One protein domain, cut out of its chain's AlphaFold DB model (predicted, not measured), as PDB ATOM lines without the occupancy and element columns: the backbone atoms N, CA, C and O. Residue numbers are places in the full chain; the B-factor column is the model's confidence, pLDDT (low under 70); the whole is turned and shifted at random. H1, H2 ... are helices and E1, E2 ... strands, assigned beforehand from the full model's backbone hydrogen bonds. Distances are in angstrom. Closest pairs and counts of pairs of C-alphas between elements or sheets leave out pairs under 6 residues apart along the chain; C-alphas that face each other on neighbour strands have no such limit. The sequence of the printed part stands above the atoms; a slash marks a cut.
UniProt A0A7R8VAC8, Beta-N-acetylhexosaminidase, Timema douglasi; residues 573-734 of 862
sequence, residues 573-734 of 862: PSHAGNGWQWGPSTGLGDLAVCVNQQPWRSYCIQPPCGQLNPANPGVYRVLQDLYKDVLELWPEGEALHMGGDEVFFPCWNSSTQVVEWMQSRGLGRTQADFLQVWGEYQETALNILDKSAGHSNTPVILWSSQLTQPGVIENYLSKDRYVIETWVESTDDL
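Overview. This is residues 573 to 734 of the 862 residues of the protein "Beta-N-acetylhexosaminidase" of Timema douglasi (UniProt A0A7R8VAC8). The long helix H5 runs through the domain, and H2 meets it toward their ends in a V, with Pro 614 in the opening; the small two-stranded sheet of E1 and E2 lies to one side of H5, and H1, H2, H3 and H4 to the other. H3 and H4 make a corner near the start of H5, H1 is farthest out, and long stretches of loop make up much of the rest. The printed part has 162 residues, with five named helices and then two parallel strands, E1 = E2, in the order H1 H2 H3 H4 H5 E1 E2. The class is mostly helix, though under half of the residues are in named elements. The whole is compact, with a radius of gyration of the C-alphas of 15.9 A, and rounded, spanning 43 by 39 by 32 A.

Arrangement. E1, residues 700 to 703, and E2, residues 722 to 726, are parallel neighbours at 27 degrees; N 723 and O 700 are within hydrogen-bond range at 2.9 A, as are N 725 and O 702 at 2.9 A. Residues 640 to 641 pair in parallel with residues 700 to 701 of E1. H5, residues 671 to 693, is apart from E2. H2, residues 617 to 631, touches H5 at a steep tilt of 43 degrees, the same way; the closest C-alphas are those of Gln 624 and Ile 688, 5.8 A apart, and H5 touches with residues 684 to 693 alone. H3, residues 649 to 654, is close to H5 but not clearly touching, about perpendicular at 81 degrees, the closest C-alphas being those of Phe 649 and Phe 674 at 6.5 A. H4, residues 656 to 664, touches H3 only at the corner, and only just, with 3 pairs of C-alphas within 8 A; the closest are those of Trp 652 and Val 658, 6.1 A apart. H1, residues 583 to 586, is close to H2 but not clearly touching, the C-alphas of Gly 583 and Gly 618 being 7.8 A apart. In H2, H3, H4 and H5 every O i to N i+4 pair is within hydrogen-bond range, and H1 is too short for such a pair.

Along the chain. H5 measures 32.8 A from C-alpha 671 at (26.901, 131.818, -9.753) to C-alpha 693 at (47.696, 157.165, -9.265). H2 measures 21.4 A, E2 12.5 A, H4 11.9 A, E1 10.6 A, H3 8.6 A and H1 5.3 A. H1 begins with C-alpha 583 at (32.395, 151.895, -28.214), and E2 ends with C-alpha 726 at (26.404, 148.381, 4.180).

Size, cuts and confidence. The C-alphas farthest apart are those of Gly 587 and Thr 731, at 48.7 A. The printed part has no cut. The links H1 to H2, H2 to H3 and E1 to E2 are long, with 30, 17 and 18 residues. The mean pLDDT of the printed part is 96.8, and no printed residue is under 70.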
ATOM      1  N   PRO A 573      30.630 147.002 -11.806       98.06
ATOM      2  CA  PRO A 573      30.233 146.923 -13.212       98.06
ATOM      3  C   PRO A 573      28.712 146.893 -13.425       98.06
ATOM      4  O   PRO A 573      28.282 146.731 -14.569       98.06
ATOM      5  N   SER A 574      27.908 147.011 -12.359       96.38
ATOM      6  CA  SER A 574      26.494 147.390 -12.473       96.38
ATOM      7  C   SER A 574      26.384 148.863 -12.892       96.38
ATOM      8  O   SER A 574      27.397 149.482 -13.213       96.38
ATOM      9  N   HIS A 575      25.163 149.397 -12.950       98.12
ATOM     10  CA  HIS A 575      24.897 150.839 -13.035       98.12
ATOM     11  C   HIS A 575      25.644 151.590 -14.156       98.12
ATOM     12  O   HIS A 575      25.874 152.791 -14.101       98.12
ATOM     13  N   ALA A 576      25.954 150.893 -15.252       97.44
ATOM     14  CA  ALA A 576      26.739 151.416 -16.365       97.44
ATOM     15  C   ALA A 576      26.003 151.182 -17.690       97.44
ATOM     16  O   ALA A 576      26.085 150.115 -18.304       97.44
ATOM     17  N   GLY A 577      25.238 152.190 -18.117       95.62
ATOM     18  CA  GLY A 577      24.324 152.106 -19.259       95.62
ATOM     19  C   GLY A 577      24.529 153.232 -20.267       95.62
ATOM     20  O   GLY A 577      25.408 153.155 -21.127       95.62
ATOM     21  N   ASN A 578      23.681 154.260 -20.194       98.00
ATOM     22  CA  ASN A 578      23.751 155.396 -21.110       98.00
ATOM     23  C   ASN A 578      25.037 156.201 -20.852       98.00
ATOM     24  O   ASN A 578      25.347 156.562 -19.722       98.00
ATOM     25  N   GLY A 579      25.809 156.425 -21.913       97.56
ATOM     26  CA  GLY A 579      27.189 156.911 -21.863       97.56
ATOM     27  C   GLY A 579      28.210 155.878 -22.344       97.56
ATOM     28  O   GLY A 579      29.280 156.265 -22.787       97.56
ATOM     29  N   TRP A 580      27.893 154.577 -22.361       98.25
ATOM     30  CA  TRP A 580      28.845 153.521 -22.760       98.25
ATOM     31  C   TRP A 580      28.597 152.931 -24.162       98.25
ATOM     32  O   TRP A 580      29.427 152.188 -24.690       98.25
ATOM     33  N   GLN A 581      27.484 153.284 -24.813       96.06
ATOM     34  CA  GLN A 581      27.043 152.707 -26.093       96.06
ATOM     35  C   GLN A 581      27.821 153.172 -27.345       96.06
ATOM     36  O   GLN A 581      27.506 152.748 -28.456       96.06
ATOM     37  N   TRP A 582      28.829 154.039 -27.206       96.94
ATOM     38  CA  TRP A 582      29.611 154.583 -28.331       96.94
ATOM     39  C   TRP A 582      30.743 153.661 -28.813       96.94
ATOM     40  O   TRP A 582      31.162 153.762 -29.969       96.94
ATOM     41  N   GLY A 583      31.226 152.751 -27.961       97.19
ATOM     42  CA  GLY A 583      32.395 151.895 -28.214       97.19
ATOM     43  C   GLY A 583      32.420 151.147 -29.560       97.19
ATOM     44  O   GLY A 583      33.467 151.130 -30.216       97.19
ATOM     45  N   PRO A 584      31.298 150.591 -30.060       96.62
ATOM     46  CA  PRO A 584      31.266 149.960 -31.380       96.62
ATOM     47  C   PRO A 584      31.566 150.930 -32.531       96.62
ATOM     48  O   PRO A 584      32.185 150.537 -33.516       96.62
ATOM     49  N   SER A 585      31.185 152.206 -32.403       95.19
ATOM     50  CA  SER A 585      31.402 153.219 -33.447       95.19
ATOM     51  C   SER A 585      32.845 153.737 -33.514       95.19
ATOM     52  O   SER A 585      33.279 154.206 -34.564       95.19
ATOM     53  N   THR A 586      33.609 153.594 -32.426       95.25
ATOM     54  CA  THR A 586      35.040 153.941 -32.337       95.25
ATOM     55  C   THR A 586      35.971 152.731 -32.495       95.25
ATOM     56  O   THR A 586      37.191 152.880 -32.447       95.25
ATOM     57  N   GLY A 587      35.420 151.529 -32.707       96.06
ATOM     58  CA  GLY A 587      36.190 150.289 -32.855       96.06
ATOM     59  C   GLY A 587      36.661 149.658 -31.537       96.06
ATOM     60  O   GLY A 587      37.477 148.740 -31.572       96.06
ATOM     61  N   LEU A 588      36.144 150.108 -30.388       96.75
ATOM     62  CA  LEU A 588      36.375 149.483 -29.077       96.75
ATOM     63  C   LEU A 588      35.405 148.324 -28.775       96.75
ATOM     64  O   LEU A 588      35.566 147.651 -27.760       96.75
ATOM     65  N   GLY A 589      34.406 148.083 -29.630       96.88
ATOM     66  CA  GLY A 589      33.367 147.070 -29.408       96.88
ATOM     67  C   GLY A 589      32.396 147.441 -28.282       96.88
ATOM     68  O   GLY A 589      32.392 148.574 -27.800       96.88
ATOM     69  N   ASP A 590      31.559 146.493 -27.864       97.81
ATOM     70  CA  ASP A 590      30.530 146.725 -26.844       97.81
ATOM     71  C   ASP A 590      31.170 146.929 -25.460       97.81
ATOM     72  O   ASP A 590      31.620 145.974 -24.825       97.81
ATOM     73  N   LEU A 591      31.278 148.177 -24.996       98.56
ATOM     74  CA  LEU A 591      31.858 148.504 -23.682       98.56
ATOM     75  C   LEU A 591      30.908 148.137 -22.531       98.56
ATOM     76  O   LEU A 591      31.342 147.694 -21.470       98.56
ATOM     77  N   ALA A 592      29.606 148.271 -22.765       98.25
ATOM     78  CA  ALA A 592      28.557 147.815 -21.868       98.25
ATOM     79  C   ALA A 592      27.606 146.870 -22.608       98.25
ATOM     80  O   ALA A 592      27.348 147.017 -23.802       98.25
ATOM     81  N   VAL A 593      27.081 145.892 -21.878       98.25
ATOM     82  CA  VAL A 593      26.079 144.925 -22.327       98.25
ATOM     83  C   VAL A 593      24.743 145.207 -21.642       98.25
ATOM     84  O   VAL A 593      24.662 145.921 -20.645       98.25
ATOM     85  N   CYS A 594      23.666 144.670 -22.213       97.75
ATOM     86  CA  CYS A 594      22.289 144.851 -21.737       97.75
ATOM     87  C   CYS A 594      21.755 146.296 -21.733       97.75
ATOM     88  O   CYS A 594      20.637 146.518 -21.268       97.75
ATOM     89  N   VAL A 595      22.502 147.255 -22.292       97.69
ATOM     90  CA  VAL A 595      22.145 148.681 -22.335       97.69
ATOM     91  C   VAL A 595      20.741 148.878 -22.922       97.69
ATOM     92  O   VAL A 595      20.469 148.474 -24.053       97.69
ATOM     93  N   ASN A 596      19.846 149.484 -22.138       96.88
ATOM     94  CA  ASN A 596      18.437 149.749 -22.460       96.88
ATOM     95  C   ASN A 596      17.579 148.506 -22.835       96.88
ATOM     96  O   ASN A 596      16.488 148.669 -23.388       96.88
ATOM     97  N   GLN A 597      18.019 147.274 -22.532       96.50
ATOM     98  CA  GLN A 597      17.333 146.040 -22.961       96.50
ATOM     99  C   GLN A 597      15.918 145.854 -22.397       96.50
ATOM    100  O   GLN A 597      15.582 146.322 -21.306       96.50
ATOM    101  N   GLN A 598      15.085 145.120 -23.147       95.88
ATOM    102  CA  GLN A 598      13.691 144.830 -22.802       95.88
ATOM    103  C   GLN A 598      13.320 143.353 -23.046       95.88
ATOM    104  O   GLN A 598      13.766 142.780 -24.038       95.88
ATOM    105  N   PRO A 599      12.461 142.738 -22.204       95.88
ATOM    106  CA  PRO A 599      11.844 143.304 -21.001       95.88
ATOM    107  C   PRO A 599      12.860 143.439 -19.858       95.88
ATOM    108  O   PRO A 599      13.507 142.469 -19.473       95.88
ATOM    109  N   TRP A 600      12.985 144.642 -19.292       96.25
ATOM    110  CA  TRP A 600      14.089 144.995 -18.387       96.25
ATOM    111  C   TRP A 600      14.242 144.064 -17.169       96.25
ATOM    112  O   TRP A 600      15.359 143.736 -16.783       96.25
ATOM    113  N   ARG A 601      13.140 143.525 -16.626       94.62
ATOM    114  CA  ARG A 601      13.146 142.568 -15.496       94.62
ATOM    115  C   ARG A 601      13.900 141.256 -15.762       94.62
ATOM    116  O   ARG A 601      14.133 140.502 -14.822       94.62
ATOM    117  N   SER A 602      14.254 140.961 -17.011       96.25
ATOM    118  CA  SER A 602      15.098 139.817 -17.378       96.25
ATOM    119  C   SER A 602      16.600 140.136 -17.382       96.25
ATOM    120  O   SER A 602      17.397 139.214 -17.537       96.25
ATOM    121  N   TYR A 603      16.988 141.405 -17.197       96.44
ATOM    122  CA  TYR A 603      18.367 141.885 -17.355       96.44
ATOM    123  C   TYR A 603      18.843 142.860 -16.259       96.44
ATOM    124  O   TYR A 603      20.043 143.104 -16.188       96.44
ATOM    125  N   CYS A 604      17.960 143.418 -15.423       95.81
ATOM    126  CA  CYS A 604      18.321 144.324 -14.324       95.81
ATOM    127  C   CYS A 604      17.213 144.454 -13.255       95.81
ATOM    128  O   CYS A 604      16.064 144.056 -13.478       95.81
ATOM    129  N   ILE A 605      17.556 145.049 -12.102       92.75
ATOM    130  CA  ILE A 605      16.632 145.313 -10.981       92.75
ATOM    131  C   ILE A 605      15.761 146.560 -11.210       92.75
ATOM    132  O   ILE A 605      14.584 146.551 -10.838       92.75
ATOM    133  N   GLN A 606      16.297 147.595 -11.868       92.44
ATOM    134  CA  GLN A 606      15.590 148.824 -12.253       92.44
ATOM    135  C   GLN A 606      15.932 149.228 -13.701       92.44
ATOM    136  O   GLN A 606      17.069 149.028 -14.122       92.44
ATOM    137  N   PRO A 607      14.991 149.784 -14.490       94.75
ATOM    138  CA  PRO A 607      15.276 150.267 -15.839       94.75
ATOM    139  C   PRO A 607      15.944 151.662 -15.843       94.75
ATOM    140  O   PRO A 607      15.619 152.493 -14.992       94.75
ATOM    141  N   PRO A 608      16.763 151.984 -16.861       97.44
ATOM    142  CA  PRO A 608      17.193 151.117 -17.955       97.44
ATOM    143  C   PRO A 608      18.279 150.134 -17.505       97.44
ATOM    144  O   PRO A 608      19.110 150.456 -16.674       97.44
ATOM    145  N   CYS A 609      18.321 148.939 -18.094       97.81
ATOM    146  CA  CYS A 609      19.423 148.019 -17.815       97.81
ATOM    147  C   CYS A 609      20.738 148.515 -18.435       97.81
ATOM    148  O   CYS A 609      20.724 149.176 -19.476       97.81
ATOM    149  N   GLY A 610      21.868 148.130 -17.844       97.88
ATOM    150  CA  GLY A 610      23.207 148.344 -18.388       97.88
ATOM    151  C   GLY A 610      24.273 147.840 -17.417       97.88
ATOM    152  O   GLY A 610      24.184 148.108 -16.222       97.88
ATOM    153  N   GLN A 611      25.250 147.086 -17.920       98.50
ATOM    154  CA  GLN A 611      26.413 146.642 -17.149       98.50
ATOM    155  C   GLN A 611      27.671 146.699 -18.006       98.50
ATOM    156  O   GLN A 611      27.615 146.377 -19.195       98.50
ATOM    157  N   LEU A 612      28.824 146.999 -17.409       98.75
ATOM    158  CA  LEU A 612      30.100 146.912 -18.119       98.75
ATOM    159  C   LEU A 612      30.389 145.481 -18.592       98.75
ATOM    160  O   LEU A 612      29.945 144.489 -18.005       98.75
ATOM    161  N   ASN A 613      31.135 145.387 -19.691       98.62
ATOM    162  CA  ASN A 613      31.481 144.141 -20.358       98.62
ATOM    163  C   ASN A 613      32.877 143.651 -19.915       98.62
ATOM    164  O   ASN A 613      33.877 144.085 -20.495       98.62
ATOM    165  N   PRO A 614      32.993 142.738 -18.928       98.25
ATOM    166  CA  PRO A 614      34.291 142.332 -18.377       98.25
ATOM    167  C   PRO A 614      35.182 141.595 -19.391       98.25
ATOM    168  O   PRO A 614      36.399 141.534 -19.207       98.25
ATOM    169  N   ALA A 615      34.591 141.072 -20.472       98.19
ATOM    170  CA  ALA A 615      35.290 140.407 -21.568       98.19
ATOM    171  C   ALA A 615      35.935 141.380 -22.575       98.19
ATOM    172  O   ALA A 615      36.749 140.952 -23.397       98.19
ATOM    173  N   ASN A 616      35.579 142.670 -22.552       98.38
ATOM    174  CA  ASN A 616      36.058 143.645 -23.527       98.38
ATOM    175  C   ASN A 616      37.261 144.458 -22.990       98.38
ATOM    176  O   ASN A 616      37.085 145.286 -22.092       98.38
ATOM    177  N   PRO A 617      38.473 144.329 -23.575       97.56
ATOM    178  CA  PRO A 617      39.641 145.109 -23.155       97.56
ATOM    179  C   PRO A 617      39.484 146.630 -23.340       97.56
ATOM    180  O   PRO A 617      40.203 147.399 -22.699       97.56
ATOM    181  N   GLY A 618      38.542 147.083 -24.178       98.25
ATOM    182  CA  GLY A 618      38.201 148.496 -24.336       98.25
ATOM    183  C   GLY A 618      37.683 149.146 -23.050       98.25
ATOM    184  O   GLY A 618      38.013 150.301 -22.790       98.25
ATOM    185  N   VAL A 619      36.958 148.403 -22.202       98.50
ATOM    186  CA  VAL A 619      36.415 148.907 -20.925       98.50
ATOM    187  C   VAL A 619      37.543 149.360 -20.009       98.50
ATOM    188  O   VAL A 619      37.575 150.503 -19.568       98.50
ATOM    189  N   TYR A 620      38.531 148.492 -19.804       98.56
ATOM    190  CA  TYR A 620      39.693 148.761 -18.960       98.56
ATOM    191  C   TYR A 620      40.545 149.936 -19.462       98.56
ATOM    192  O   TYR A 620      41.167 150.633 -18.662       98.56
ATOM    193  N   ARG A 621      40.543 150.209 -20.776       97.88
ATOM    194  CA  ARG A 621      41.154 151.424 -21.332       97.88
ATOM    195  C   ARG A 621      40.355 152.679 -20.972       97.88
ATOM    196  O   ARG A 621      40.953 153.640 -20.500       97.88
ATOM    197  N   VAL A 622      39.036 152.665 -21.175       98.50
ATOM    198  CA  VAL A 622      38.160 153.804 -20.844       98.50
ATOM    199  C   VAL A 622      38.211 154.103 -19.344       98.50
ATOM    200  O   VAL A 622      38.371 155.259 -18.974       98.50
ATOM    201  N   LEU A 623      38.210 153.077 -18.484       98.56
ATOM    202  CA  LEU A 623      38.425 153.227 -17.041       98.56
ATOM    203  C   LEU A 623      39.802 153.824 -16.709       98.56
ATOM    204  O   LEU A 623      39.889 154.689 -15.846       98.56
ATOM    205  N   GLN A 624      40.878 153.429 -17.403       98.44
ATOM    206  CA  GLN A 624      42.201 154.028 -17.173       98.44
ATOM    207  C   GLN A 624      42.230 155.517 -17.527       98.44
ATOM    208  O   GLN A 624      42.885 156.299 -16.841       98.44
ATOM    209  N   ASP A 625      41.590 155.921 -18.619       98.38
ATOM    210  CA  ASP A 625      41.547 157.327 -19.018       98.38
ATOM    211  C   ASP A 625      40.579 158.142 -18.131       98.38
ATOM    212  O   ASP A 625      40.947 159.231 -17.698       98.38
ATOM    213  N   LEU A 626      39.441 157.573 -17.717       98.12
ATOM    214  CA  LEU A 626      38.517 158.158 -16.734       98.12
ATOM    215  C   LEU A 626      39.172 158.371 -15.356       98.12
ATOM    216  O   LEU A 626      39.085 159.460 -14.790       98.12
ATOM    217  N   TYR A 627      39.870 157.365 -14.816       97.94
ATOM    218  CA  TYR A 627      40.521 157.485 -13.507       97.94
ATOM    219  C   TYR A 627      41.665 158.507 -13.511       97.94
ATOM    220  O   TYR A 627      41.892 159.133 -12.480       97.94
ATOM    221  N   LYS A 628      42.357 158.742 -14.640       97.62
ATOM    222  CA  LYS A 628      43.335 159.845 -14.744       97.62
ATOM    223  C   LYS A 628      42.661 161.204 -14.576       97.62
ATOM    224  O   LYS A 628      43.136 162.000 -13.774       97.62
ATOM    225  N   ASP A 629      41.555 161.452 -15.278       97.50
ATOM    226  CA  ASP A 629      40.852 162.741 -15.201       97.50
ATOM    227  C   ASP A 629      40.254 162.995 -13.807       97.50
ATOM    228  O   ASP A 629      40.291 164.126 -13.324       97.50
ATOM    229  N   VAL A 630      39.796 161.948 -13.107       96.25
ATOM    230  CA  VAL A 630      39.421 162.048 -11.684       96.25
ATOM    231  C   VAL A 630      40.637 162.367 -10.810       96.25
ATOM    232  O   VAL A 630      40.604 163.329 -10.045       96.25
ATOM    233  N   LEU A 631      41.724 161.595 -10.919       95.00
ATOM    234  CA  LEU A 631      42.923 161.740 -10.079       95.00
ATOM    235  C   LEU A 631      43.682 163.060 -10.309       95.00
ATOM    236  O   LEU A 631      44.369 163.522  -9.402       95.00
ATOM    237  N   GLU A 632      43.543 163.693 -11.476       94.75
ATOM    238  CA  GLU A 632      44.071 165.041 -11.740       94.75
ATOM    239  C   GLU A 632      43.323 166.147 -10.967       94.75
ATOM    240  O   GLU A 632      43.878 167.231 -10.765       94.75
ATOM    241  N   LEU A 633      42.101 165.877 -10.485       93.50
ATOM    242  CA  LEU A 633      41.292 166.801  -9.676       93.50
ATOM    243  C   LEU A 633      41.222 166.407  -8.188       93.50
ATOM    244  O   LEU A 633      41.091 167.281  -7.322       93.50
ATOM    245  N   TRP A 634      41.280 165.108  -7.879       91.50
ATOM    246  CA  TRP A 634      40.943 164.578  -6.553       91.50
ATOM    247  C   TRP A 634      41.925 164.997  -5.439       91.50
ATOM    248  O   TRP A 634      43.114 165.229  -5.691       91.50
ATOM    249  N   PRO A 635      41.481 165.119  -4.172       87.81
ATOM    250  CA  PRO A 635      42.394 165.345  -3.055       87.81
ATOM    251  C   PRO A 635      43.300 164.125  -2.799       87.81
ATOM    252  O   PRO A 635      42.858 162.979  -2.813       87.81
ATOM    253  N   GLU A 636      44.585 164.371  -2.529       82.56
ATOM    254  CA  GLU A 636      45.587 163.321  -2.294       82.56
ATOM    255  C   GLU A 636      45.249 162.480  -1.048       82.56
ATOM    256  O   GLU A 636      45.324 162.967   0.084       82.56
ATOM    257  N   GLY A 637      44.941 161.197  -1.263       82.56
ATOM    258  CA  GLY A 637      44.571 160.252  -0.205       82.56
ATOM    259  C   GLY A 637      43.086 160.251   0.167       82.56
ATOM    260  O   GLY A 637      42.724 159.596   1.142       82.56
ATOM    261  N   GLU A 638      42.237 160.957  -0.585       91.25
ATOM    262  CA  GLU A 638      40.783 160.800  -0.502       91.25
ATOM    263  C   GLU A 638      40.339 159.439  -1.061       91.25
ATOM    264  O   GLU A 638      41.019 158.846  -1.903       91.25
ATOM    265  N   ALA A 639      39.202 158.937  -0.581       93.69
ATOM    266  CA  ALA A 639      38.623 157.692  -1.067       93.69
ATOM    267  C   ALA A 639      37.938 157.847  -2.441       93.69
ATOM    268  O   ALA A 639      37.492 158.934  -2.824       93.69
ATOM    269  N   LEU A 640      37.810 156.721  -3.149       96.75
ATOM    270  CA  LEU A 640      36.941 156.560  -4.319       96.75
ATOM    271  C   LEU A 640      35.931 155.438  -4.034       96.75
ATOM    272  O   LEU A 640      36.338 154.328  -3.676       96.75
ATOM    273  N   HIS A 641      34.636 155.710  -4.198       98.69
ATOM    274  CA  HIS A 641      33.615 154.663  -4.205       98.69
ATOM    275  C   HIS A 641      33.554 154.055  -5.613       98.69
ATOM    276  O   HIS A 641      33.524 154.772  -6.616       98.69
ATOM    277  N   MET A 642      33.591 152.728  -5.699       98.50
ATOM    278  CA  MET A 642      33.512 151.983  -6.965       98.50
ATOM    279  C   MET A 642      32.171 151.246  -7.118       98.50
ATOM    280  O   MET A 642      32.024 150.425  -8.018       98.50
ATOM    281  N   GLY A 643      31.214 151.535  -6.231       98.19
ATOM    282  CA  GLY A 643      29.867 150.972  -6.220       98.19
ATOM    283  C   GLY A 643      29.863 149.467  -6.023       98.19
ATOM    284  O   GLY A 643      30.283 148.978  -4.970       98.19
ATOM    285  N   GLY A 644      29.399 148.719  -7.017       97.62
ATOM    286  CA  GLY A 644      29.434 147.262  -6.986       97.62
ATOM    287  C   GLY A 644      28.317 146.637  -6.145       97.62
ATOM    288  O   GLY A 644      28.509 145.582  -5.532       97.62
ATOM    289  N   ASP A 645      27.141 147.251  -6.132       96.62
ATOM    290  CA  ASP A 645      25.865 146.611  -5.828       96.62
ATOM    291  C   ASP A 645      25.195 146.035  -7.093       96.62
ATOM    292  O   ASP A 645      25.758 146.037  -8.185       96.62
ATOM    293  N   GLU A 646      24.041 145.394  -6.882       96.69
ATOM    294  CA  GLU A 646      23.047 144.869  -7.843       96.69
ATOM    295  C   GLU A 646      23.499 144.135  -9.139       96.69
ATOM    296  O   GLU A 646      22.641 143.781  -9.952       96.69
ATOM    297  N   VAL A 647      24.786 143.787  -9.313       98.12
ATOM    298  CA  VAL A 647      25.328 143.094 -10.505       98.12
ATOM    299  C   VAL A 647      24.506 141.851 -10.861       98.12
ATOM    300  O   VAL A 647      24.497 140.829 -10.167       98.12
ATOM    301  N   PHE A 648      23.833 141.926 -12.005       97.94
ATOM    302  CA  PHE A 648      22.790 141.001 -12.410       97.94
ATOM    303  C   PHE A 648      23.345 139.956 -13.384       97.94
ATOM    304  O   PHE A 648      23.318 140.116 -14.603       97.94
ATOM    305  N   PHE A 649      23.842 138.830 -12.863       98.00
ATOM    306  CA  PHE A 649      24.450 137.769 -13.686       98.00
ATOM    307  C   PHE A 649      23.619 137.278 -14.898       98.00
ATOM    308  O   PHE A 649      24.236 136.940 -15.911       98.00
ATOM    309  N   PRO A 650      22.265 137.271 -14.895       98.06
ATOM    310  CA  PRO A 650      21.489 136.988 -16.106       98.06
ATOM    311  C   PRO A 650      21.768 137.938 -17.282       98.06
ATOM    312  O   PRO A 650      21.702 137.494 -18.427       98.06
ATOM    313  N   CYS A 651      22.152 139.198 -17.030       98.31
ATOM    314  CA  CYS A 651      22.617 140.112 -18.073       98.31
ATOM    315  C   CYS A 651      23.876 139.561 -18.760       98.31
ATOM    316  O   CYS A 651      23.860 139.296 -19.963       98.31
ATOM    317  N   TRP A 652      24.947 139.306 -18.003       98.50
ATOM    318  CA  TRP A 652      26.189 138.741 -18.542       98.50
ATOM    319  C   TRP A 652      25.977 137.372 -19.207       98.50
ATOM    320  O   TRP A 652      26.494 137.141 -20.296       98.50
ATOM    321  N   ASN A 653      25.141 136.502 -18.630       98.25
ATOM    322  CA  ASN A 653      24.772 135.201 -19.207       98.25
ATOM    323  C   ASN A 653      23.986 135.310 -20.534       98.25
ATOM    324  O   ASN A 653      23.940 134.351 -21.303       98.25
ATOM    325  N   SER A 654      23.367 136.464 -20.813       97.44
ATOM    326  CA  SER A 654      22.686 136.741 -22.086       97.44
ATOM    327  C   SER A 654      23.615 137.281 -23.181       97.44
ATOM    328  O   SER A 654      23.253 137.239 -24.356       97.44
ATOM    329  N   SER A 655      24.814 137.761 -22.825       97.50
ATOM    330  CA  SER A 655      25.801 138.249 -23.789       97.50
ATOM    331  C   SER A 655      26.644 137.101 -24.335       97.50
ATOM    332  O   SER A 655      27.470 136.532 -23.619       97.50
ATOM    333  N   THR A 656      26.495 136.811 -25.630       97.19
ATOM    334  CA  THR A 656      27.327 135.835 -26.352       97.19
ATOM    335  C   THR A 656      28.820 136.099 -26.150       97.19
ATOM    336  O   THR A 656      29.559 135.163 -25.876       97.19
ATOM    337  N   GLN A 657      29.262 137.362 -26.188       96.62
ATOM    338  CA  GLN A 657      30.678 137.710 -26.028       96.62
ATOM    339  C   GLN A 657      31.215 137.367 -24.630       96.62
ATOM    340  O   GLN A 657      32.296 136.789 -24.519       96.62
ATOM    341  N   VAL A 658      30.473 137.696 -23.564       98.19
ATOM    342  CA  VAL A 658      30.890 137.374 -22.186       98.19
ATOM    343  C   VAL A 658      30.896 135.860 -21.982       98.19
ATOM    344  O   VAL A 658      31.846 135.311 -21.428       98.19
ATOM    345  N   VAL A 659      29.875 135.177 -22.498       98.25
ATOM    346  CA  VAL A 659      29.731 133.720 -22.451       98.25
ATOM    347  C   VAL A 659      30.862 132.989 -23.182       98.25
ATOM    348  O   VAL A 659      31.450 132.071 -22.616       98.25
ATOM    349  N   GLU A 660      31.192 133.375 -24.415       98.00
ATOM    350  CA  GLU A 660      32.264 132.749 -25.201       98.00
ATOM    351  C   GLU A 660      33.641 133.035 -24.588       98.00
ATOM    352  O   GLU A 660      34.493 132.146 -24.524       98.00
ATOM    353  N   TRP A 661      33.846 134.239 -24.046       98.25
ATOM    354  CA  TRP A 661      35.048 134.584 -23.289       98.25
ATOM    355  C   TRP A 661      35.195 133.733 -22.019       98.25
ATOM    356  O   TRP A 661      36.254 133.141 -21.818       98.25
ATOM    357  N   MET A 662      34.137 133.564 -21.217       98.44
ATOM    358  CA  MET A 662      34.135 132.643 -20.068       98.44
ATOM    359  C   MET A 662      34.459 131.204 -20.494       98.44
ATOM    360  O   MET A 662      35.355 130.577 -19.928       98.44
ATOM    361  N   GLN A 663      33.802 130.701 -21.544       97.81
ATOM    362  CA  GLN A 663      34.009 129.339 -22.045       97.81
ATOM    363  C   GLN A 663      35.431 129.112 -22.587       97.81
ATOM    364  O   GLN A 663      36.029 128.076 -22.305       97.81
ATOM    365  N   SER A 664      36.017 130.083 -23.299       97.81
ATOM    366  CA  SER A 664      37.412 130.007 -23.774       97.81
ATOM    367  C   SER A 664      38.448 129.994 -22.641       97.81
ATOM    368  O   SER A 664      39.560 129.502 -22.828       97.81
ATOM    369  N   ARG A 665      38.067 130.469 -21.448       97.44
ATOM    370  CA  ARG A 665      38.860 130.411 -20.211       97.44
ATOM    371  C   ARG A 665      38.571 129.165 -19.360       97.44
ATOM    372  O   ARG A 665      39.155 129.015 -18.291       97.44
ATOM    373  N   GLY A 666      37.695 128.271 -19.826       97.38
ATOM    374  CA  GLY A 666      37.294 127.050 -19.123       97.38
ATOM    375  C   GLY A 666      36.269 127.258 -18.002       97.38
ATOM    376  O   GLY A 666      36.006 126.314 -17.259       97.38
ATOM    377  N   LEU A 667      35.690 128.457 -17.878       97.50
ATOM    378  CA  LEU A 667      34.649 128.755 -16.893       97.50
ATOM    379  C   LEU A 667      33.283 128.219 -17.346       97.50
ATOM    380  O   LEU A 667      32.988 128.101 -18.540       97.50
ATOM    381  N   GLY A 668      32.439 127.901 -16.366       97.25
ATOM    382  CA  GLY A 668      31.050 127.513 -16.563       97.25
ATOM    383  C   GLY A 668      30.120 128.717 -16.746       97.25
ATOM    384  O   GLY A 668      30.467 129.726 -17.354       97.25
ATOM    385  N   ARG A 669      28.892 128.587 -16.231       96.75
ATOM    386  CA  ARG A 669      27.884 129.666 -16.141       96.75
ATOM    387  C   ARG A 669      27.120 129.609 -14.812       96.75
ATOM    388  O   ARG A 669      25.930 129.908 -14.746       96.75
ATOM    389  N   THR A 670      27.776 129.121 -13.763       97.62
ATOM    390  CA  THR A 670      27.239 129.073 -12.401       97.62
ATOM    391  C   THR A 670      27.402 130.429 -11.712       97.62
ATOM    392  O   THR A 670      28.167 131.283 -12.155       97.62
ATOM    393  N   GLN A 671      26.724 130.620 -10.579       96.19
ATOM    394  CA  GLN A 671      26.901 131.818  -9.753       96.19
ATOM    395  C   GLN A 671      28.362 132.001  -9.292       96.19
ATOM    396  O   GLN A 671      28.820 133.133  -9.176       96.19
ATOM    397  N   ALA A 672      29.109 130.909  -9.084       97.44
ATOM    398  CA  ALA A 672      30.526 130.967  -8.727       97.44
ATOM    399  C   ALA A 672      31.402 131.449  -9.900       97.44
ATOM    400  O   ALA A 672      32.279 132.279  -9.685       97.44
ATOM    401  N   ASP A 673      31.122 131.003 -11.133       98.12
ATOM    402  CA  ASP A 673      31.838 131.469 -12.331       98.12
ATOM    403  C   ASP A 673      31.638 132.979 -12.550       98.12
ATOM    404  O   ASP A 673      32.588 133.702 -12.846       98.12
ATOM    405  N   PHE A 674      30.411 133.484 -12.367       98.38
ATOM    406  CA  PHE A 674      30.127 134.917 -12.497       98.38
ATOM    407  C   PHE A 674      30.686 135.754 -11.334       98.38
ATOM    408  O   PHE A 674      31.137 136.875 -11.566       98.38
ATOM    409  N   LEU A 675      30.732 135.215 -10.108       98.38
ATOM    410  CA  LEU A 675      31.435 135.853  -8.986       98.38
ATOM    411  C   LEU A 675      32.948 135.932  -9.229       98.38
ATOM    412  O   LEU A 675      33.543 136.956  -8.908       98.38
ATOM    413  N   GLN A 676      33.559 134.908  -9.837       98.12
ATOM    414  CA  GLN A 676      34.962 134.968 -10.253       98.12
ATOM    415  C   GLN A 676      35.180 136.059 -11.309       98.12
ATOM    416  O   GLN A 676      36.057 136.898 -11.133       98.12
ATOM    417  N   VAL A 677      34.357 136.104 -12.363       98.38
ATOM    418  CA  VAL A 677      34.439 137.149 -13.402       98.38
ATOM    419  C   VAL A 677      34.295 138.558 -12.818       98.38
ATOM    420  O   VAL A 677      34.992 139.476 -13.248       98.38
ATOM    421  N   TRP A 678      33.428 138.738 -11.821       98.69
ATOM    422  CA  TRP A 678      33.289 140.015 -11.123       98.69
ATOM    423  C   TRP A 678      34.508 140.339 -10.249       98.69
ATOM    424  O   TRP A 678      35.027 141.451 -10.327       98.69
ATOM    425  N   GLY A 679      35.013 139.379  -9.470       98.38
ATOM    426  CA  GLY A 679      36.235 139.553  -8.682       98.38
ATOM    427  C   GLY A 679      37.440 139.937  -9.546       98.38
ATOM    428  O   GLY A 679      38.152 140.880  -9.220       98.38
ATOM    429  N   GLU A 680      37.606 139.285 -10.699       98.00
ATOM    430  CA  GLU A 680      38.647 139.587 -11.689       98.00
ATOM    431  C   GLU A 680      38.461 140.963 -12.348       98.00
ATOM    432  O   GLU A 680      39.440 141.691 -12.531       98.00
ATOM    433  N   TYR A 681      37.222 141.356 -12.677       98.69
ATOM    434  CA  TYR A 681      36.912 142.714 -13.139       98.69
ATOM    435  C   TYR A 681      37.325 143.754 -12.086       98.69
ATOM    436  O   TYR A 681      38.009 144.725 -12.410       98.69
ATOM    437  N   GLN A 682      36.952 143.529 -10.824       98.62
ATOM    438  CA  GLN A 682      37.168 144.471  -9.730       98.62
ATOM    439  C   GLN A 682      38.650 144.566  -9.335       98.62
ATOM    440  O   GLN A 682      39.166 145.665  -9.128       98.62
ATOM    441  N   GLU A 683      39.374 143.444  -9.315       97.81
ATOM    442  CA  GLU A 683      40.834 143.429  -9.190       97.81
ATOM    443  C   GLU A 683      41.496 144.174 -10.358       97.81
ATOM    444  O   GLU A 683      42.434 144.948 -10.147       97.81
ATOM    445  N   THR A 684      41.010 143.988 -11.588       98.25
ATOM    446  CA  THR A 684      41.549 144.672 -12.771       98.25
ATOM    447  C   THR A 684      41.316 146.183 -12.685       98.25
ATOM    448  O   THR A 684      42.256 146.949 -12.901       98.25
ATOM    449  N   ALA A 685      40.117 146.625 -12.297       98.44
ATOM    450  CA  ALA A 685      39.781 148.033 -12.100       98.44
ATOM    451  C   ALA A 685      40.620 148.680 -10.977       98.44
ATOM    452  O   ALA A 685      41.219 149.735 -11.195       98.44
ATOM    453  N   LEU A 686      40.781 148.009  -9.828       97.94
ATOM    454  CA  LEU A 686      41.674 148.446  -8.744       97.94
ATOM    455  C   LEU A 686      43.129 148.588  -9.224       97.94
ATOM    456  O   LEU A 686      43.780 149.604  -8.988       97.94
ATOM    457  N   ASN A 687      43.633 147.597  -9.963       98.19
ATOM    458  CA  ASN A 687      44.973 147.634 -10.553       98.19
ATOM    459  C   ASN A 687      45.153 148.772 -11.574       98.19
ATOM    460  O   ASN A 687      46.286 149.177 -11.836       98.19
ATOM    461  N   ILE A 688      44.077 149.261 -12.192       98.38
ATOM    462  CA  ILE A 688      44.097 150.388 -13.133       98.38
ATOM    463  C   ILE A 688      44.091 151.721 -12.379       98.38
ATOM    464  O   ILE A 688      44.850 152.618 -12.757       98.38
ATOM    465  N   LEU A 689      43.315 151.831 -11.297       97.25
ATOM    466  CA  LEU A 689      43.343 152.967 -10.373       97.25
ATOM    467  C   LEU A 689      44.749 153.153  -9.783       97.25
ATOM    468  O   LEU A 689      45.348 154.214  -9.949       97.25
ATOM    469  N   ASP A 690      45.326 152.093  -9.208       96.88
ATOM    470  CA  ASP A 690      46.666 152.110  -8.604       96.88
ATOM    471  C   ASP A 690      47.759 152.518  -9.610       96.88
ATOM    472  O   ASP A 690      48.644 153.318  -9.298       96.88
ATOM    473  N   LYS A 691      47.691 152.010 -10.851       97.25
ATOM    474  CA  LYS A 691      48.633 152.370 -11.930       97.25
ATOM    475  C   LYS A 691      48.451 153.801 -12.434       97.25
ATOM    476  O   LYS A 691      49.418 154.380 -12.919       97.25
ATOM    477  N   SER A 692      47.242 154.355 -12.341       95.75
ATOM    478  CA  SER A 692      46.946 155.732 -12.758       95.75
ATOM    479  C   SER A 692      47.340 156.745 -11.679       95.75
ATOM    480  O   SER A 692      47.831 157.818 -12.012       95.75
ATOM    481  N   ALA A 693      47.214 156.376 -10.400       94.06
ATOM    482  CA  ALA A 693      47.696 157.165  -9.265       94.06
ATOM    483  C   ALA A 693      49.217 157.032  -9.034       94.06
ATOM    484  O   ALA A 693      49.836 157.889  -8.410       94.06
ATOM    485  N   GLY A 694      49.829 155.947  -9.523       95.25
ATOM    486  CA  GLY A 694      51.238 155.616  -9.280       95.25
ATOM    487  C   GLY A 694      51.505 155.007  -7.896       95.25
ATOM    488  O   GLY A 694      52.666 154.839  -7.522       95.25
ATOM    489  N   HIS A 695      50.455 154.678  -7.139       93.12
ATOM    490  CA  HIS A 695      50.524 154.152  -5.777       93.12
ATOM    491  C   HIS A 695      49.283 153.319  -5.418       93.12
ATOM    492  O   HIS A 695      48.194 153.560  -5.934       93.12
ATOM    493  N   SER A 696      49.426 152.376  -4.484       91.50
ATOM    494  CA  SER A 696      48.371 151.437  -4.063       91.50
ATOM    495  C   SER A 696      47.775 151.727  -2.676       91.50
ATOM    496  O   SER A 696      47.269 150.825  -2.007       91.50
ATOM    497  N   ASN A 697      47.838 152.980  -2.213       89.81
ATOM    498  CA  ASN A 697      47.288 153.422  -0.924       89.81
ATOM    499  C   ASN A 697      45.998 154.256  -1.037       89.81
ATOM    500  O   ASN A 697      45.486 154.683  -0.004       89.81
ATOM    501  N   THR A 698      45.451 154.468  -2.241       91.44
ATOM    502  CA  THR A 698      44.099 155.030  -2.407       91.44
ATOM    503  C   THR A 698      43.089 154.111  -1.706       91.44
ATOM    504  O   THR A 698      43.046 152.917  -2.048       91.44
ATOM    505  N   PRO A 699      42.298 154.609  -0.734       91.69
ATOM    506  CA  PRO A 699      41.216 153.837  -0.139       91.69
ATOM    507  C   PRO A 699      40.100 153.637  -1.162       91.69
ATOM    508  O   PRO A 699      39.692 154.589  -1.827       91.69
ATOM    509  N   VAL A 700      39.588 152.413  -1.262       97.06
ATOM    510  CA  VAL A 700      38.447 152.096  -2.127       97.06
ATOM    511  C   VAL A 700      37.273 151.652  -1.272       97.06
ATOM    512  O   VAL A 700      37.459 150.996  -0.243       97.06
ATOM    513  N   ILE A 701      36.070 152.026  -1.691       98.75
ATOM    514  CA  ILE A 701      34.820 151.650  -1.035       98.75
ATOM    515  C   ILE A 701      33.922 150.917  -2.043       98.75
ATOM    516  O   ILE A 701      33.936 151.241  -3.232       98.75
ATOM    517  N   LEU A 702      33.209 149.892  -1.572       98.69
ATOM    518  CA  LEU A 702      32.208 149.138  -2.333       98.69
ATOM    519  C   LEU A 702      30.944 148.936  -1.490       98.69
ATOM    520  O   LEU A 702      31.038 148.729  -0.277       98.69
ATOM    521  N   TRP A 703      29.785 148.896  -2.142       98.81
ATOM    522  CA  TRP A 703      28.514 148.542  -1.513       98.81
ATOM    523  C   TRP A 703      28.479 147.085  -1.052       98.81
ATOM    524  O   TRP A 703      29.061 146.187  -1.666       98.81
ATOM    525  N   SER A 704      27.700 146.814  -0.005       98.62
ATOM    526  CA  SER A 704      27.372 145.453   0.404       98.62
ATOM    527  C   SER A 704      26.580 144.722  -0.684       98.62
ATOM    528  O   SER A 704      25.451 145.096  -0.992       98.62
ATOM    529  N   SER A 705      27.142 143.657  -1.249       98.19
ATOM    530  CA  SER A 705      26.586 142.965  -2.416       98.19
ATOM    531  C   SER A 705      26.840 141.453  -2.364       98.19
ATOM    532  O   SER A 705      27.143 140.910  -1.299       98.19
ATOM    533  N   GLN A 706      26.702 140.731  -3.487       97.62
ATOM    534  CA  GLN A 706      27.066 139.305  -3.530       97.62
ATOM    535  C   GLN A 706      28.584 139.084  -3.433       97.62
ATOM    536  O   GLN A 706      29.012 138.094  -2.839       97.62
ATOM    537  N   LEU A 707      29.399 140.004  -3.967       98.19
ATOM    538  CA  LEU A 707      30.861 139.904  -3.921       98.19
ATOM    539  C   LEU A 707      31.400 140.132  -2.500       98.19
ATOM    540  O   LEU A 707      32.356 139.481  -2.083       98.19
ATOM    541  N   THR A 708      30.748 141.005  -1.727       98.31
ATOM    542  CA  THR A 708      31.141 141.332  -0.348       98.31
ATOM    543  C   THR A 708      30.556 140.382   0.704       98.31
ATOM    544  O   THR A 708      30.680 140.653   1.898       98.31
ATOM    545  N   GLN A 709      29.888 139.288   0.321       98.00
ATOM    546  CA  GLN A 709      29.317 138.366   1.309       98.00
ATOM    547  C   GLN A 709      30.414 137.722   2.171       98.00
ATOM    548  O   GLN A 709      31.484 137.408   1.644       98.00
ATOM    549  N   PRO A 710      30.179 137.422   3.464       96.94
ATOM    550  CA  PRO A 710      31.226 136.917   4.358       96.94
ATOM    551  C   PRO A 710      31.877 135.604   3.890       96.94
ATOM    552  O   PRO A 710      33.035 135.347   4.214       96.94
ATOM    553  N   GLY A 711      31.168 134.778   3.111       96.56
ATOM    554  CA  GLY A 711      31.703 133.554   2.491       96.56
ATOM    555  C   GLY A 711      32.420 133.748   1.145       96.56
ATOM    556  O   GLY A 711      32.911 132.772   0.585       96.56
ATOM    557  N   VAL A 712      32.462 134.974   0.612       97.44
ATOM    558  CA  VAL A 712      32.958 135.309  -0.738       97.44
ATOM    559  C   VAL A 712      34.073 136.358  -0.692       97.44
ATOM    560  O   VAL A 712      35.069 136.217  -1.397       97.44
ATOM    561  N   ILE A 713      33.926 137.372   0.167       98.25
ATOM    562  CA  ILE A 713      34.716 138.610   0.184       98.25
ATOM    563  C   ILE A 713      36.233 138.395   0.277       98.25
ATOM    564  O   ILE A 713      36.988 139.001  -0.481       98.25
ATOM    565  N   GLU A 714      36.686 137.479   1.138       97.62
ATOM    566  CA  GLU A 714      38.116 137.217   1.371       97.62
ATOM    567  C   GLU A 714      38.823 136.546   0.176       97.62
ATOM    568  O   GLU A 714      40.050 136.480   0.168       97.62
ATOM    569  N   ASN A 715      38.085 136.092  -0.846       96.88
ATOM    570  CA  ASN A 715      38.670 135.541  -2.075       96.88
ATOM    571  C   ASN A 715      39.091 136.625  -3.086       96.88
ATOM    572  O   ASN A 715      39.904 136.338  -3.960       96.88
ATOM    573  N   TYR A 716      38.528 137.840  -2.997       96.44
ATOM    574  CA  TYR A 716      38.649 138.869  -4.047       96.44
ATOM    575  C   TYR A 716      38.967 140.278  -3.520       96.44
ATOM    576  O   TYR A 716      39.606 141.069  -4.210       96.44
ATOM    577  N   LEU A 717      38.526 140.623  -2.306       97.38
ATOM    578  CA  LEU A 717      38.560 141.988  -1.781       97.38
ATOM    579  C   LEU A 717      39.404 142.041  -0.502       97.38
ATOM    580  O   LEU A 717      38.951 141.638   0.567       97.38
ATOM    581  N   SER A 718      40.638 142.551  -0.578       95.00
ATOM    582  CA  SER A 718      41.484 142.715   0.617       95.00
ATOM    583  C   SER A 718      40.951 143.808   1.551       95.00
ATOM    584  O   SER A 718      40.787 144.957   1.140       95.00
ATOM    585  N   LYS A 719      40.770 143.478   2.835       95.44
ATOM    586  CA  LYS A 719      40.359 144.412   3.904       95.44
ATOM    587  C   LYS A 719      41.317 145.582   4.152       95.44
ATOM    588  O   LYS A 719      40.900 146.616   4.668       95.44
ATOM    589  N   ASP A 720      42.574 145.448   3.734       92.38
ATOM    590  CA  ASP A 720      43.555 146.536   3.803       92.38
ATOM    591  C   ASP A 720      43.317 147.592   2.703       92.38
ATOM    592  O   ASP A 720      43.737 148.740   2.837       92.38
ATOM    593  N   ARG A 721      42.613 147.220   1.620       92.94
ATOM    594  CA  ARG A 721      42.262 148.100   0.491       92.94
ATOM    595  C   ARG A 721      40.817 148.587   0.528       92.94
ATOM    596  O   ARG A 721      40.579 149.761   0.249       92.94
ATOM    597  N   TYR A 722      39.887 147.702   0.884       97.75
ATOM    598  CA  TYR A 722      38.448 147.937   0.795       97.75
ATOM    599  C   TYR A 722      37.811 148.301   2.140       97.75
ATOM    600  O   TYR A 722      37.948 147.585   3.134       97.75
ATOM    601  N   VAL A 723      37.059 149.399   2.135       98.50
ATOM    602  CA  VAL A 723      35.958 149.669   3.070       98.50
ATOM    603  C   VAL A 723      34.674 149.128   2.433       98.50
ATOM    604  O   VAL A 723      34.535 149.187   1.215       98.50
ATOM    605  N   ILE A 724      33.746 148.600   3.230       98.81
ATOM    606  CA  ILE A 724      32.436 148.148   2.739       98.81
ATOM    607  C   ILE A 724      31.346 149.072   3.279       98.81
ATOM    608  O   ILE A 724      31.242 149.248   4.493       98.81
ATOM    609  N   GLU A 725      30.527 149.644   2.402       98.88
ATOM    610  CA  GLU A 725      29.352 150.416   2.802       98.88
ATOM    611  C   GLU A 725      28.106 149.522   2.813       98.88
ATOM    612  O   GLU A 725      27.726 148.928   1.805       98.88
ATOM    613  N   THR A 726      27.489 149.351   3.984       98.44
ATOM    614  CA  THR A 726      26.404 148.381   4.180       98.44
ATOM    615  C   THR A 726      25.032 149.042   4.136       98.44
ATOM    616  O   THR A 726      24.679 149.785   5.055       98.44
ATOM    617  N   TRP A 727      24.234 148.689   3.125       97.81
ATOM    618  CA  TRP A 727      22.865 149.175   2.895       97.81
ATOM    619  C   TRP A 727      21.792 148.134   3.263       97.81
ATOM    620  O   TRP A 727      20.782 147.954   2.581       97.81
ATOM    621  N   VAL A 728      22.023 147.403   4.352       97.88
ATOM    622  CA  VAL A 728      21.087 146.407   4.897       97.88
ATOM    623  C   VAL A 728      20.152 147.018   5.946       97.88
ATOM    624  O   VAL A 728      20.333 148.157   6.382       97.88
ATOM    625  N   GLU A 729      19.118 146.270   6.331       96.50
ATOM    626  CA  GLU A 729      18.227 146.640   7.436       96.50
ATOM    627  C   GLU A 729      18.939 146.484   8.794       96.50
ATOM    628  O   GLU A 729      19.849 145.669   8.943       96.50
ATOM    629  N   SER A 730      18.501 147.233   9.808       95.12
ATOM    630  CA  SER A 730      19.077 147.299  11.162       95.12
ATOM    631  C   SER A 730      19.150 145.956  11.908       95.12
ATOM    632  O   SER A 730      19.843 145.842  12.919       95.12
ATOM    633  N   THR A 731      18.437 144.941  11.412       95.56
ATOM    634  CA  THR A 731      18.376 143.582  11.973       95.56
ATOM    635  C   THR A 731      19.307 142.573  11.290       95.56
ATOM    636  O   THR A 731      19.384 141.431  11.743       95.56
ATOM    637  N   ASP A 732      20.015 142.965  10.226       97.31
ATOM    638  CA  ASP A 732      20.932 142.088   9.491       97.31
ATOM    639  C   ASP A 732      22.298 141.968  10.204       97.31
ATOM    640  O   ASP A 732      22.850 142.942  10.723       97.31
ATOM    641  N   ASP A 733      22.867 140.761  10.230       96.38
ATOM    642  CA  ASP A 733      24.178 140.494  10.836       96.38
ATOM    643  C   ASP A 733      25.350 140.874   9.914       96.38
ATOM    644  O   ASP A 733      26.475 141.010  10.393       96.38
ATOM    645  N   LEU A 734      25.122 141.096   8.611       98.00
ATOM    646  CA  LEU A 734      26.172 141.367   7.622       98.00
ATOM    647  C   LEU A 734      27.238 142.385   8.085       98.00
ATOM    648  O   LEU A 734      28.423 142.078   7.918       98.00
TER     649      LEU A 734